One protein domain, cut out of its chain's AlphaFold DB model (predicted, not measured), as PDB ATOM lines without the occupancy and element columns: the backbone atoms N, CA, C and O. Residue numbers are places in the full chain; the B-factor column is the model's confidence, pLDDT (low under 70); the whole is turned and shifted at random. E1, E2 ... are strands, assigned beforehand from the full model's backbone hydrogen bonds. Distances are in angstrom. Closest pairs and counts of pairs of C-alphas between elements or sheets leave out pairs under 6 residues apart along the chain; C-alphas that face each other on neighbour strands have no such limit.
ATOM      1  N   LEU A  29     -36.935 -73.258 179.314       93.19
ATOM      2  CA  LEU A  29     -36.632 -72.933 177.935       93.19
ATOM      3  C   LEU A  29     -36.005 -74.147 177.257       93.19
ATOM      4  O   LEU A  29     -34.934 -74.607 177.644       93.19
ATOM      5  N   ARG A  30     -36.666 -74.678 176.232       95.50
ATOM      6  CA  ARG A  30     -36.128 -75.774 175.425       95.50
ATOM      7  C   ARG A  30     -35.378 -75.191 174.242       95.50
ATOM      8  O   ARG A  30     -35.937 -74.389 173.503       95.50
ATOM      9  N   VAL A  31     -34.142 -75.614 174.028       96.25
ATOM     10  CA  VAL A  31     -33.355 -75.218 172.858       96.25
ATOM     11  C   VAL A  31     -33.034 -76.469 172.061       96.25
ATOM     12  O   VAL A  31     -32.355 -77.363 172.550       96.25
ATOM     13  N   VAL A  32     -33.563 -76.562 170.848       97.44
ATOM     14  CA  VAL A  32     -33.380 -77.705 169.956       97.44
ATOM     15  C   VAL A  32     -32.235 -77.400 169.007       97.44
ATOM     16  O   VAL A  32     -32.299 -76.421 168.265       97.44
ATOM     17  N   VAL A  33     -31.208 -78.243 169.015       97.06
ATOM     18  CA  VAL A  33     -30.075 -78.158 168.090       97.06
ATOM     19  C   VAL A  33     -30.142 -79.277 167.044       97.06
ATOM     20  O   VAL A  33     -30.713 -80.336 167.323       97.06
ATOM     21  N   PRO A  34     -29.565 -79.084 165.845       96.94
ATOM     22  CA  PRO A  34     -29.576 -80.105 164.804       96.94
ATOM     23  C   PRO A  34     -28.760 -81.339 165.200       96.94
ATOM     24  O   PRO A  34     -27.811 -81.261 165.989       96.94
ATOM     25  N   THR A  35     -29.094 -82.483 164.605       94.62
ATOM     26  CA  THR A  35     -28.313 -83.717 164.732       94.62
ATOM     27  C   THR A  35     -26.854 -83.469 164.341       94.62
ATOM     28  O   THR A  35     -26.571 -82.854 163.314       94.62
ATOM     29  N   GLY A  36     -25.918 -83.940 165.168       91.25
ATOM     30  CA  GLY A  36     -24.479 -83.795 164.922       91.25
ATOM     31  C   GLY A  36     -23.918 -82.378 165.088       91.25
ATOM     32  O   GLY A  36     -22.737 -82.176 164.827       91.25
ATOM     33  N   PHE A  37     -24.721 -81.398 165.523       94.44
ATOM     34  CA  PHE A  37     -24.207 -80.063 165.818       94.44
ATOM     35  C   PHE A  37     -23.315 -80.082 167.062       94.44
ATOM     36  O   PHE A  37     -23.777 -80.423 168.153       94.44
ATOM     37  N   THR A  38     -22.076 -79.631 166.900       94.06
ATOM     38  CA  THR A  38     -21.099 -79.415 167.970       94.06
ATOM     39  C   THR A  38     -20.500 -78.032 167.760       94.06
ATOM     40  O   THR A  38     -20.052 -77.713 166.657       94.06
ATOM     41  N   GLY A  39     -20.489 -77.206 168.800       94.94
ATOM     42  CA  GLY A  39     -19.968 -75.847 168.718       94.94
ATOM     43  C   GLY A  39     -20.728 -74.852 169.580       94.94
ATOM     44  O   GLY A  39     -21.560 -75.226 170.410       94.94
ATOM     45  N   HIS A  40     -20.408 -73.583 169.356       97.12
ATOM     46  CA  HIS A  40     -20.976 -72.463 170.086       97.12
ATOM     47  C   HIS A  40     -22.372 -72.111 169.572       97.12
ATOM     48  O   HIS A  40     -22.595 -72.020 168.362       97.12
ATOM     49  N   VAL A  41     -23.299 -71.893 170.499       97.38
ATOM     50  CA  VAL A  41     -24.664 -71.455 170.226       97.38
ATOM     51  C   VAL A  41     -24.870 -70.046 170.753       97.38
ATOM     52  O   VAL A  41     -24.612 -69.774 171.922       97.38
ATOM     53  N   THR A  42     -25.432 -69.182 169.908       97.62
ATOM     54  CA  THR A  42     -25.847 -67.825 170.269       97.62
ATOM     55  C   THR A  42     -27.331 -67.646 169.977       97.62
ATOM     56  O   THR A  42     -27.802 -67.856 168.856       97.62
ATOM     57  N   VAL A  43     -28.082 -67.210 170.981       97.00
ATOM     58  CA  VAL A  43     -29.520 -66.961 170.881       97.00
ATOM     59  C   VAL A  43     -29.785 -65.513 171.296       97.00
ATOM     60  O   VAL A  43     -29.940 -65.244 172.485       97.00
ATOM     61  N   PRO A  44     -29.814 -64.560 170.350       96.69
ATOM     62  CA  PRO A  44     -30.181 -63.180 170.640       96.69
ATOM     63  C   PRO A  44     -31.694 -63.062 170.862       96.69
ATOM     64  O   PRO A  44     -32.483 -63.567 170.062       96.69
ATOM     65  N   CYS A  45     -32.099 -62.362 171.918       94.56
ATOM     66  CA  CYS A  45     -33.499 -62.096 172.222       94.56
ATOM     67  C   CYS A  45     -33.923 -60.766 171.585       94.56
ATOM     68  O   CYS A  45     -33.349 -59.721 171.885       94.56
ATOM     69  N   ILE A  46     -34.951 -60.782 170.736       94.38
ATOM     70  CA  ILE A  46     -35.553 -59.561 170.162       94.38
ATOM     71  C   ILE A  46     -36.709 -59.014 171.017       94.38
ATOM     72  O   ILE A  46     -37.259 -57.955 170.731       94.38
ATOM     73  N   GLY A  47     -37.091 -59.748 172.060       92.50
ATOM     74  CA  GLY A  47     -38.135 -59.381 173.006       92.50
ATOM     75  C   GLY A  47     -38.274 -60.424 174.108       92.50
ATOM     76  O   GLY A  47     -37.634 -61.480 174.060       92.50
ATOM     77  N   VAL A  48     -39.140 -60.131 175.077       92.31
ATOM     78  CA  VAL A  48     -39.414 -61.007 176.220       92.31
ATOM     79  C   VAL A  48     -40.892 -61.367 176.334       92.31
ATOM     80  O   VAL A  48     -41.760 -60.578 175.961       92.31
ATOM     81  N   MET A  49     -41.180 -62.562 176.848       90.06
ATOM     82  CA  MET A  49     -42.534 -63.036 177.135       90.06
ATOM     83  C   MET A  49     -42.562 -63.981 178.338       90.06
ATOM     84  O   MET A  49     -41.528 -64.500 178.753       90.06
ATOM     85  N   ASP A  50     -43.755 -64.244 178.863       87.62
ATOM     86  CA  ASP A  50     -43.952 -65.208 179.945       87.62
ATOM     87  C   ASP A  50     -44.079 -66.654 179.416       87.62
ATOM     88  O   ASP A  50     -44.673 -66.904 178.359       87.62
ATOM     89  N   GLY A  51     -43.563 -67.614 180.191       80.81
ATOM     90  CA  GLY A  51     -43.796 -69.052 180.023       80.81
ATOM     91  C   GLY A  51     -42.765 -69.843 179.204       80.81
ATOM     92  O   GLY A  51     -41.772 -69.333 178.685       80.81
ATOM     93  N   ASN A  52     -43.027 -71.151 179.090       81.69
ATOM     94  CA  ASN A  52     -42.157 -72.115 178.409       81.69
ATOM     95  C   ASN A  52     -42.146 -71.923 176.894       81.69
ATOM     96  O   ASN A  52     -43.190 -71.780 176.252       81.69
ATOM     97  N   ARG A  53     -40.960 -72.034 176.294       88.19
ATOM     98  CA  ARG A  53     -40.769 -71.912 174.845       88.19
ATOM     99  C   ARG A  53     -39.804 -72.968 174.337       88.19
ATOM    100  O   ARG A  53     -39.016 -73.529 175.095       88.19
ATOM    101  N   THR A  54     -39.901 -73.240 173.040       94.00
ATOM    102  CA  THR A  54     -38.928 -74.054 172.312       94.00
ATOM    103  C   THR A  54     -38.290 -73.189 171.237       94.00
ATOM    104  O   THR A  54     -39.002 -72.601 170.428       94.00
ATOM    105  N   ILE A  55     -36.964 -73.102 171.246       95.00
ATOM    106  CA  ILE A  55     -36.157 -72.360 170.279       95.00
ATOM    107  C   ILE A  55     -35.436 -73.379 169.411       95.00
ATOM    108  O   ILE A  55     -34.715 -74.222 169.934       95.00
ATOM    109  N   ALA A  56     -35.609 -73.301 168.096       96.31
ATOM    110  CA  ALA A  56     -34.813 -74.086 167.164       96.31
ATOM    111  C   ALA A  56     -33.552 -73.304 166.783       96.31
ATOM    112  O   ALA A  56     -33.632 -72.160 166.335       96.31
ATOM    113  N   VAL A  57     -32.393 -73.927 166.955       96.81
ATOM    114  CA  VAL A  57     -31.103 -73.386 166.532       96.81
ATOM    115  C   VAL A  57     -30.758 -74.015 165.182       96.81
ATOM    116  O   VAL A  57     -30.769 -75.240 165.061       96.81
ATOM    117  N   PRO A  58     -30.483 -73.221 164.138       96.19
ATOM    118  CA  PRO A  58     -30.049 -73.754 162.852       96.19
ATOM    119  C   PRO A  58     -28.602 -74.266 162.917       96.19
ATOM    120  O   PRO A  58     -27.867 -74.001 163.865       96.19
ATOM    121  N   ALA A  59     -28.150 -74.947 161.860       95.31
ATOM    122  CA  ALA A  59     -26.789 -75.496 161.771       95.31
ATOM    123  C   ALA A  59     -25.663 -74.445 161.863       95.31
ATOM    124  O   ALA A  59     -24.515 -74.806 162.095       95.31
ATOM    125  N   SER A  60     -25.979 -73.154 161.714       96.88
ATOM    126  CA  SER A  60     -25.027 -72.061 161.942       96.88
ATOM    127  C   SER A  60     -24.707 -71.818 163.421       96.88
ATOM    128  O   SER A  60     -23.814 -71.032 163.713       96.88
ATOM    129  N   GLY A  61     -25.461 -72.417 164.350       96.44
ATOM    130  CA  GLY A  61     -25.342 -72.158 165.786       96.44
ATOM    131  C   GLY A  61     -26.001 -70.855 166.243       96.44
ATOM    132  O   GLY A  61     -26.034 -70.577 167.435       96.44
ATOM    133  N   ARG A  62     -26.577 -70.053 165.337       97.44
ATOM    134  CA  ARG A  62     -27.197 -68.769 165.691       97.44
ATOM    135  C   ARG A  62     -28.695 -68.765 165.432       97.44
ATOM    136  O   ARG A  62     -29.121 -68.803 164.278       97.44
ATOM    137  N   ALA A  63     -29.486 -68.672 166.498       96.19
ATOM    138  CA  ALA A  63     -30.928 -68.470 166.383       96.19
ATOM    139  C   ALA A  63     -31.251 -67.025 165.955       96.19
ATOM    140  O   ALA A  63     -30.454 -66.107 166.157       96.19
ATOM    141  N   GLN A  64     -32.419 -66.827 165.347       93.12
ATOM    142  CA  GLN A  64     -32.910 -65.522 164.897       93.12
ATOM    143  C   GLN A  64     -34.366 -65.341 165.330       93.12
ATOM    144  O   GLN A  64     -35.062 -66.330 165.558       93.12
ATOM    145  N   ASP A  65     -34.789 -64.084 165.469       91.56
ATOM    146  CA  ASP A  65     -36.163 -63.691 165.809       91.56
ATOM    147  C   ASP A  65     -36.731 -64.385 167.059       91.56
ATOM    148  O   ASP A  65     -37.896 -64.779 167.126       91.56
ATOM    149  N   VAL A  66     -35.883 -64.548 168.077       94.12
ATOM    150  CA  VAL A  66     -36.241 -65.264 169.300       94.12
ATOM    151  C   VAL A  66     -36.857 -64.324 170.328       94.12
ATOM    152  O   VAL A  66     -36.278 -63.306 170.704       94.12
ATOM    153  N   THR A  67     -38.016 -64.713 170.855       93.69
ATOM    154  CA  THR A  67     -38.574 -64.140 172.085       93.69
ATOM    155  C   THR A  67     -38.145 -64.993 173.270       93.69
ATOM    156  O   THR A  67     -38.471 -66.182 173.325       93.69
ATOM    157  N   CYS A  68     -37.414 -64.392 174.201       92.19
ATOM    158  CA  CYS A  68     -36.913 -65.077 175.383       92.19
ATOM    159  C   CYS A  68     -37.898 -64.983 176.553       92.19
ATOM    160  O   CYS A  68     -38.789 -64.134 176.552       92.19
ATOM    161  N   PRO A  69     -37.760 -65.849 177.562       92.19
ATOM    162  CA  PRO A  69     -38.419 -65.657 178.844       92.19
ATOM    163  C   PRO A  69     -38.051 -64.303 179.460       92.19
ATOM    164  O   PRO A  69     -36.932 -63.820 179.279       92.19
ATOM    165  N   LYS A  70     -38.996 -63.694 180.180       91.00
ATOM    166  CA  LYS A  70     -38.777 -62.427 180.891       91.00
ATOM    167  C   LYS A  70     -37.726 -62.536 181.995       91.00
ATOM    168  O   LYS A  70     -36.982 -61.585 182.209       91.00
ATOM    169  N   ASP A  71     -37.656 -63.693 182.641       89.94
ATOM    170  CA  ASP A  71     -36.701 -64.000 183.699       89.94
ATOM    171  C   ASP A  71     -35.776 -65.141 183.265       89.94
ATOM    172  O   ASP A  71     -36.152 -66.003 182.463       89.94
ATOM    173  N   GLU A  72     -34.562 -65.177 183.817       90.50
ATOM    174  CA  GLU A  72     -33.676 -66.322 183.620       90.50
ATOM    175  C   GLU A  72     -34.349 -67.596 184.114       90.50
ATOM    176  O   GLU A  72     -34.849 -67.685 185.237       90.50
ATOM    177  N   THR A  73     -34.342 -68.604 183.256       90.50
ATOM    178  CA  THR A  73     -35.052 -69.846 183.510       90.50
ATOM    179  C   THR A  73     -34.162 -71.042 183.234       90.50
ATOM    180  O   THR A  73     -33.080 -70.919 182.651       90.50
ATOM    181  N   HIS A  74     -34.602 -72.223 183.663       91.44
ATOM    182  CA  HIS A  74     -33.850 -73.435 183.388       91.44
ATOM    183  C   HIS A  74     -33.849 -73.707 181.883       91.44
ATOM    184  O   HIS A  74     -34.901 -73.747 181.247       91.44
ATOM    185  N   VAL A  75     -32.664 -73.886 181.307       93.75
ATOM    186  CA  VAL A  75     -32.511 -74.147 179.879       93.75
ATOM    187  C   VAL A  75     -32.173 -75.618 179.678       93.75
ATOM    188  O   VAL A  75     -31.238 -76.142 180.280       93.75
ATOM    189  N   VAL A  76     -32.937 -76.277 178.813       94.56
ATOM    190  CA  VAL A  76     -32.748 -77.678 178.440       94.56
ATOM    191  C   VAL A  76     -32.392 -77.743 176.966       94.56
ATOM    192  O   VAL A  76     -33.177 -77.321 176.114       94.56
ATOM    193  N   ILE A  77     -31.221 -78.300 176.661       95.50
ATOM    194  CA  ILE A  77     -30.774 -78.489 175.282       95.50
ATOM    195  C   ILE A  77     -31.252 -79.849 174.795       95.50
ATOM    196  O   ILE A  77     -31.031 -80.864 175.452       95.50
ATOM    197  N   MET A  78     -31.925 -79.870 173.652       96.38
ATOM    198  CA  MET A  78     -32.484 -81.068 173.048       96.38
ATOM    199  C   MET A  78     -31.845 -81.335 171.688       96.38
ATOM    200  O   MET A  78     -31.699 -80.428 170.871       96.38
ATOM    201  N   ARG A  79     -31.530 -82.600 171.423       95.62
ATOM    202  CA  ARG A  79     -31.097 -83.113 170.122       95.62
ATOM    203  C   ARG A  79     -31.841 -84.422 169.885       95.62
ATOM    204  O   ARG A  79     -31.850 -85.278 170.763       95.62
ATOM    205  N   ASP A  80     -32.526 -84.544 168.750       93.31
ATOM    206  CA  ASP A  80     -33.294 -85.748 168.386       93.31
ATOM    207  C   ASP A  80     -34.301 -86.205 169.465       93.31
ATOM    208  O   ASP A  80     -34.500 -87.392 169.713       93.31
ATOM    209  N   GLY A  81     -34.929 -85.245 170.154       92.75
ATOM    210  CA  GLY A  81     -35.890 -85.514 171.233       92.75
ATOM    211  C   GLY A  81     -35.264 -85.890 172.583       92.75
ATOM    212  O   GLY A  81     -35.996 -86.042 173.560       92.75
ATOM    213  N   VAL A  82     -33.937 -85.985 172.667       94.19
ATOM    214  CA  VAL A  82     -33.190 -86.337 173.881       94.19
ATOM    215  C   VAL A  82     -32.508 -85.100 174.456       94.19
ATOM    216  O   VAL A  82     -32.045 -84.234 173.716       94.19
ATOM    217  N   ILE A  83     -32.445 -85.003 175.785       94.12
ATOM    218  CA  ILE A  83     -31.692 -83.944 176.463       94.12
ATOM    219  C   ILE A  83     -30.197 -84.228 176.313       94.12
ATOM    220  O   ILE A  83     -29.737 -85.312 176.673       94.12
ATOM    221  N   VAL A  84     -29.442 -83.254 175.812       92.56
ATOM    222  CA  VAL A  84     -27.984 -83.345 175.678       92.56
ATOM    223  C   VAL A  84     -27.289 -82.441 176.695       92.56
ATOM    224  O   VAL A  84     -27.796 -81.360 177.002       92.56
ATOM    225  N   PRO A  85     -26.137 -82.862 177.244       87.44
ATOM    226  CA  PRO A  85     -25.374 -82.025 178.157       87.44
ATOM    227  C   PRO A  85     -24.767 -80.827 177.419       87.44
ATOM    228  O   PRO A  85     -24.289 -80.949 176.290       87.44
ATOM    229  N   THR A  86     -24.729 -79.674 178.082       88.31
ATOM    230  CA  THR A  86     -23.932 -78.533 177.626       88.31
ATOM    231  C   THR A  86     -22.460 -78.755 177.938       88.31
ATOM    232  O   THR A  86     -22.082 -79.347 178.952       88.31
ATOM    233  N   ALA A  87     -21.598 -78.237 177.075       80.88
ATOM    234  CA  ALA A  87     -20.183 -78.123 177.354       80.88
ATOM    235  C   ALA A  87     -19.934 -76.889 178.233       80.88
ATOM    236  O   ALA A  87     -19.501 -75.854 177.752       80.88
ATOM    237  N   GLY A  88     -20.221 -77.004 179.531       85.25
ATOM    238  CA  GLY A  88     -20.041 -75.914 180.495       85.25
ATOM    239  C   GLY A  88     -21.348 -75.229 180.894       85.25
ATOM    240  O   GLY A  88     -22.425 -75.829 180.820       85.25
ATOM    241  N   SER A  89     -21.235 -73.990 181.379       89.38
ATOM    242  CA  SER A  89     -22.360 -73.185 181.861       89.38
ATOM    243  C   SER A  89     -23.081 -72.469 180.724       89.38
ATOM    244  O   SER A  89     -22.459 -72.006 179.772       89.38
ATOM    245  N   ILE A  90     -24.395 -72.328 180.871       94.38
ATOM    246  CA  ILE A  90     -25.214 -71.470 180.015       94.38
ATOM    247  C   ILE A  90     -25.108 -70.047 180.548       94.38
ATOM    248  O   ILE A  90     -25.351 -69.811 181.733       94.38
ATOM    249  N   THR A  91     -24.746 -69.114 179.677       96.25
ATOM    250  CA  THR A  91     -24.569 -67.705 180.020       96.25
ATOM    251  C   THR A  91     -25.738 -66.908 179.477       96.25
ATOM    252  O   THR A  91     -26.028 -66.964 178.288       96.25
ATOM    253  N   TRP A  92     -26.395 -66.139 180.337       95.44
ATOM    254  CA  TRP A  92     -27.427 -65.190 179.941       95.44
ATOM    255  C   TRP A  92     -26.826 -63.793 179.803       95.44
ATOM    256  O   TRP A  92     -26.188 -63.279 180.725       95.44
ATOM    257  N   ALA A  93     -27.051 -63.165 178.654       95.56
ATOM    258  CA  ALA A  93     -26.773 -61.755 178.446       95.56
ATOM    259  C   ALA A  93     -27.984 -60.940 178.912       95.56
ATOM    260  O   ALA A  93     -29.122 -61.233 178.536       95.56
ATOM    261  N   LYS A  94     -27.735 -59.907 179.719       95.25
ATOM    262  CA  LYS A  94     -28.770 -59.061 180.321       95.25
ATOM    263  C   LYS A  94     -28.442 -57.583 180.162       95.25
ATOM    264  O   LYS A  94     -27.274 -57.197 180.114       95.25
ATOM    265  N   THR A  95     -29.478 -56.759 180.122       92.88
ATOM    266  CA  THR A  95     -29.375 -55.306 180.305       92.88
ATOM    267  C   THR A  95     -29.101 -54.950 181.771       92.88
ATOM    268  O   THR A  95     -29.154 -55.802 182.660       92.88
ATOM    269  N   GLY A  96     -28.808 -53.674 182.046       91.69
ATOM    270  CA  GLY A  96     -28.514 -53.196 183.406       91.69
ATOM    271  C   GLY A  96     -29.675 -53.338 184.404       91.69
ATOM    272  O   GLY A  96     -29.438 -53.382 185.606       91.69
ATOM    273  N   ASP A  97     -30.908 -53.449 183.913       88.75
ATOM    274  CA  ASP A  97     -32.129 -53.719 184.683       88.75
ATOM    275  C   ASP A  97     -32.483 -55.218 184.766       88.75
ATOM    276  O   ASP A  97     -33.509 -55.579 185.336       88.75
ATOM    277  N   GLY A  98     -31.623 -56.101 184.247       89.19
ATOM    278  CA  GLY A  98     -31.746 -57.552 184.395       89.19
ATOM    279  C   GLY A  98     -32.600 -58.251 183.337       89.19
ATOM    280  O   GLY A  98     -32.785 -59.461 183.440       89.19
ATOM    281  N   ILE A  99     -33.080 -57.536 182.315       90.81
ATOM    282  CA  ILE A  99     -33.888 -58.118 181.235       90.81
ATOM    283  C   ILE A  99     -32.995 -58.976 180.319       90.81
ATOM    284  O   ILE A  99     -31.969 -58.484 179.834       90.81
ATOM    285  N   PRO A 100     -33.363 -60.240 180.037       93.25
ATOM    286  CA  PRO A 100     -32.638 -61.084 179.095       93.25
ATOM    287  C   PRO A 100     -32.622 -60.509 177.674       93.25
ATOM    288  O   PRO A 100     -33.666 -60.248 177.077       93.25
ATOM    289  N   VAL A 101     -31.423 -60.370 177.109       96.06
ATOM    290  CA  VAL A 101     -31.189 -59.954 175.711       96.06
ATOM    291  C   VAL A 101     -30.485 -61.018 174.878       96.06
ATOM    292  O   VAL A 101     -30.383 -60.895 173.658       96.06
ATOM    293  N   GLY A 102     -30.031 -62.097 175.508       95.44
ATOM    294  CA  GLY A 102     -29.525 -63.262 174.805       95.44
ATOM    295  C   GLY A 102     -29.123 -64.380 175.751       95.44
ATOM    296  O   GLY A 102     -29.062 -64.190 176.965       95.44
ATOM    297  N   LEU A 103     -28.810 -65.539 175.184       95.62
ATOM    298  CA  LEU A 103     -28.091 -66.595 175.886       95.62
ATOM    299  C   LEU A 103     -27.082 -67.275 174.962       95.62
ATOM    300  O   LEU A 103     -27.277 -67.351 173.745       95.62
ATOM    301  N   GLU A 104     -26.013 -67.774 175.565       96.94
ATOM    302  CA  GLU A 104     -24.873 -68.381 174.892       96.94
ATOM    303  C   GLU A 104     -24.413 -69.631 175.642       96.94
ATOM    304  O   GLU A 104     -24.421 -69.672 176.876       96.94
ATOM    305  N   PHE A 105     -24.039 -70.668 174.900       96.50
ATOM    306  CA  PHE A 105     -23.536 -71.925 175.454       96.50
ATOM    307  C   PHE A 105     -22.839 -72.760 174.380       96.50
ATOM    308  O   PHE A 105     -23.066 -72.570 173.189       96.50
ATOM    309  N   ASP A 106     -22.043 -73.739 174.802       95.56
ATOM    310  CA  ASP A 106     -21.407 -74.695 173.900       95.56
ATOM    311  C   ASP A 106     -22.092 -76.065 173.966       95.56
ATOM    312  O   ASP A 106     -22.517 -76.534 175.028       95.56
ATOM    313  N   VAL A 107     -22.173 -76.737 172.819       93.69
ATOM    314  CA  VAL A 107     -22.739 -78.083 172.676       93.69
ATOM    315  C   VAL A 107     -21.653 -79.058 172.242       93.69
ATOM    316  O   VAL A 107     -20.861 -78.740 171.353       93.69
ATOM    317  N   LYS A 108     -21.643 -80.253 172.847       86.81
ATOM    318  CA  LYS A 108     -20.773 -81.374 172.469       86.81
ATOM    319  C   LYS A 108     -21.516 -82.463 171.700       86.81
ATOM    320  O   LYS A 108     -22.703 -82.753 171.994       86.81
TER     321      LYS A 108
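Overview. This is residues 29 to 108 of the 108 residues of an uncharacterized protein of Granulicella pectinivorans (UniProt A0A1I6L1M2). Two sheets stand face to face as a small sandwich, a strongly twisted sheet of four strands, E4, E2, E7 and E6, over a smaller sheet of three, E3, E1 and E5, with their strands crossed at 42 degrees. The long strand E2 bends sharply, and the chain passes from one sheet to the other at five of its links. The printed part has 80 residues with no named helix and seven named strands, E1 to E7 in order, class all strand; the larger sheet is mixed, the smaller parallel. It is compact, with a radius of gyration of the C-alphas of 11.8 A, and elongated, spanning 36 by 20 by 20 A.

Arrangement. In the larger sheet, E2, residues 39 to 49, bends by 75 degrees at residue 46. Its residues 39 to 44 pair with E7, residues 100 to 107, antiparallel at 158 degrees, with N 41 and O 105 2.8 A apart. Its residues 45 to 49 pair with E4, residues 66 to 69, parallel, with N 68 and O 47 2.9 A apart. The edge strand E6, residues 91 to 94, forms a hairpin with E7, with N 93 and O 102 2.8 A apart. In the other sheet E1, residues 29 to 32, is the inner strand, parallel to E3, residues 53 to 56, with N 32 and O 55 2.8 A apart, and to E5, residues 74 to 79, with N 31 and O 76 2.9 A apart.

Along the chain. E2 is 27.3 A long, E7 20.7 A and E5 16.7 A. E1 begins at C-alpha 29 (-36.632, -72.933, 177.935), and E7 ends at C-alpha 107 (-22.739, -78.083, 172.676).

Size, cuts and confidence. The C-alphas of Gly 36 and Asp 97, the two farthest apart, are 36.8 A from each other. The printed part has no cut. The link E5 to E6 is long, 11 residues. No printed residue is under 70 in pLDDT.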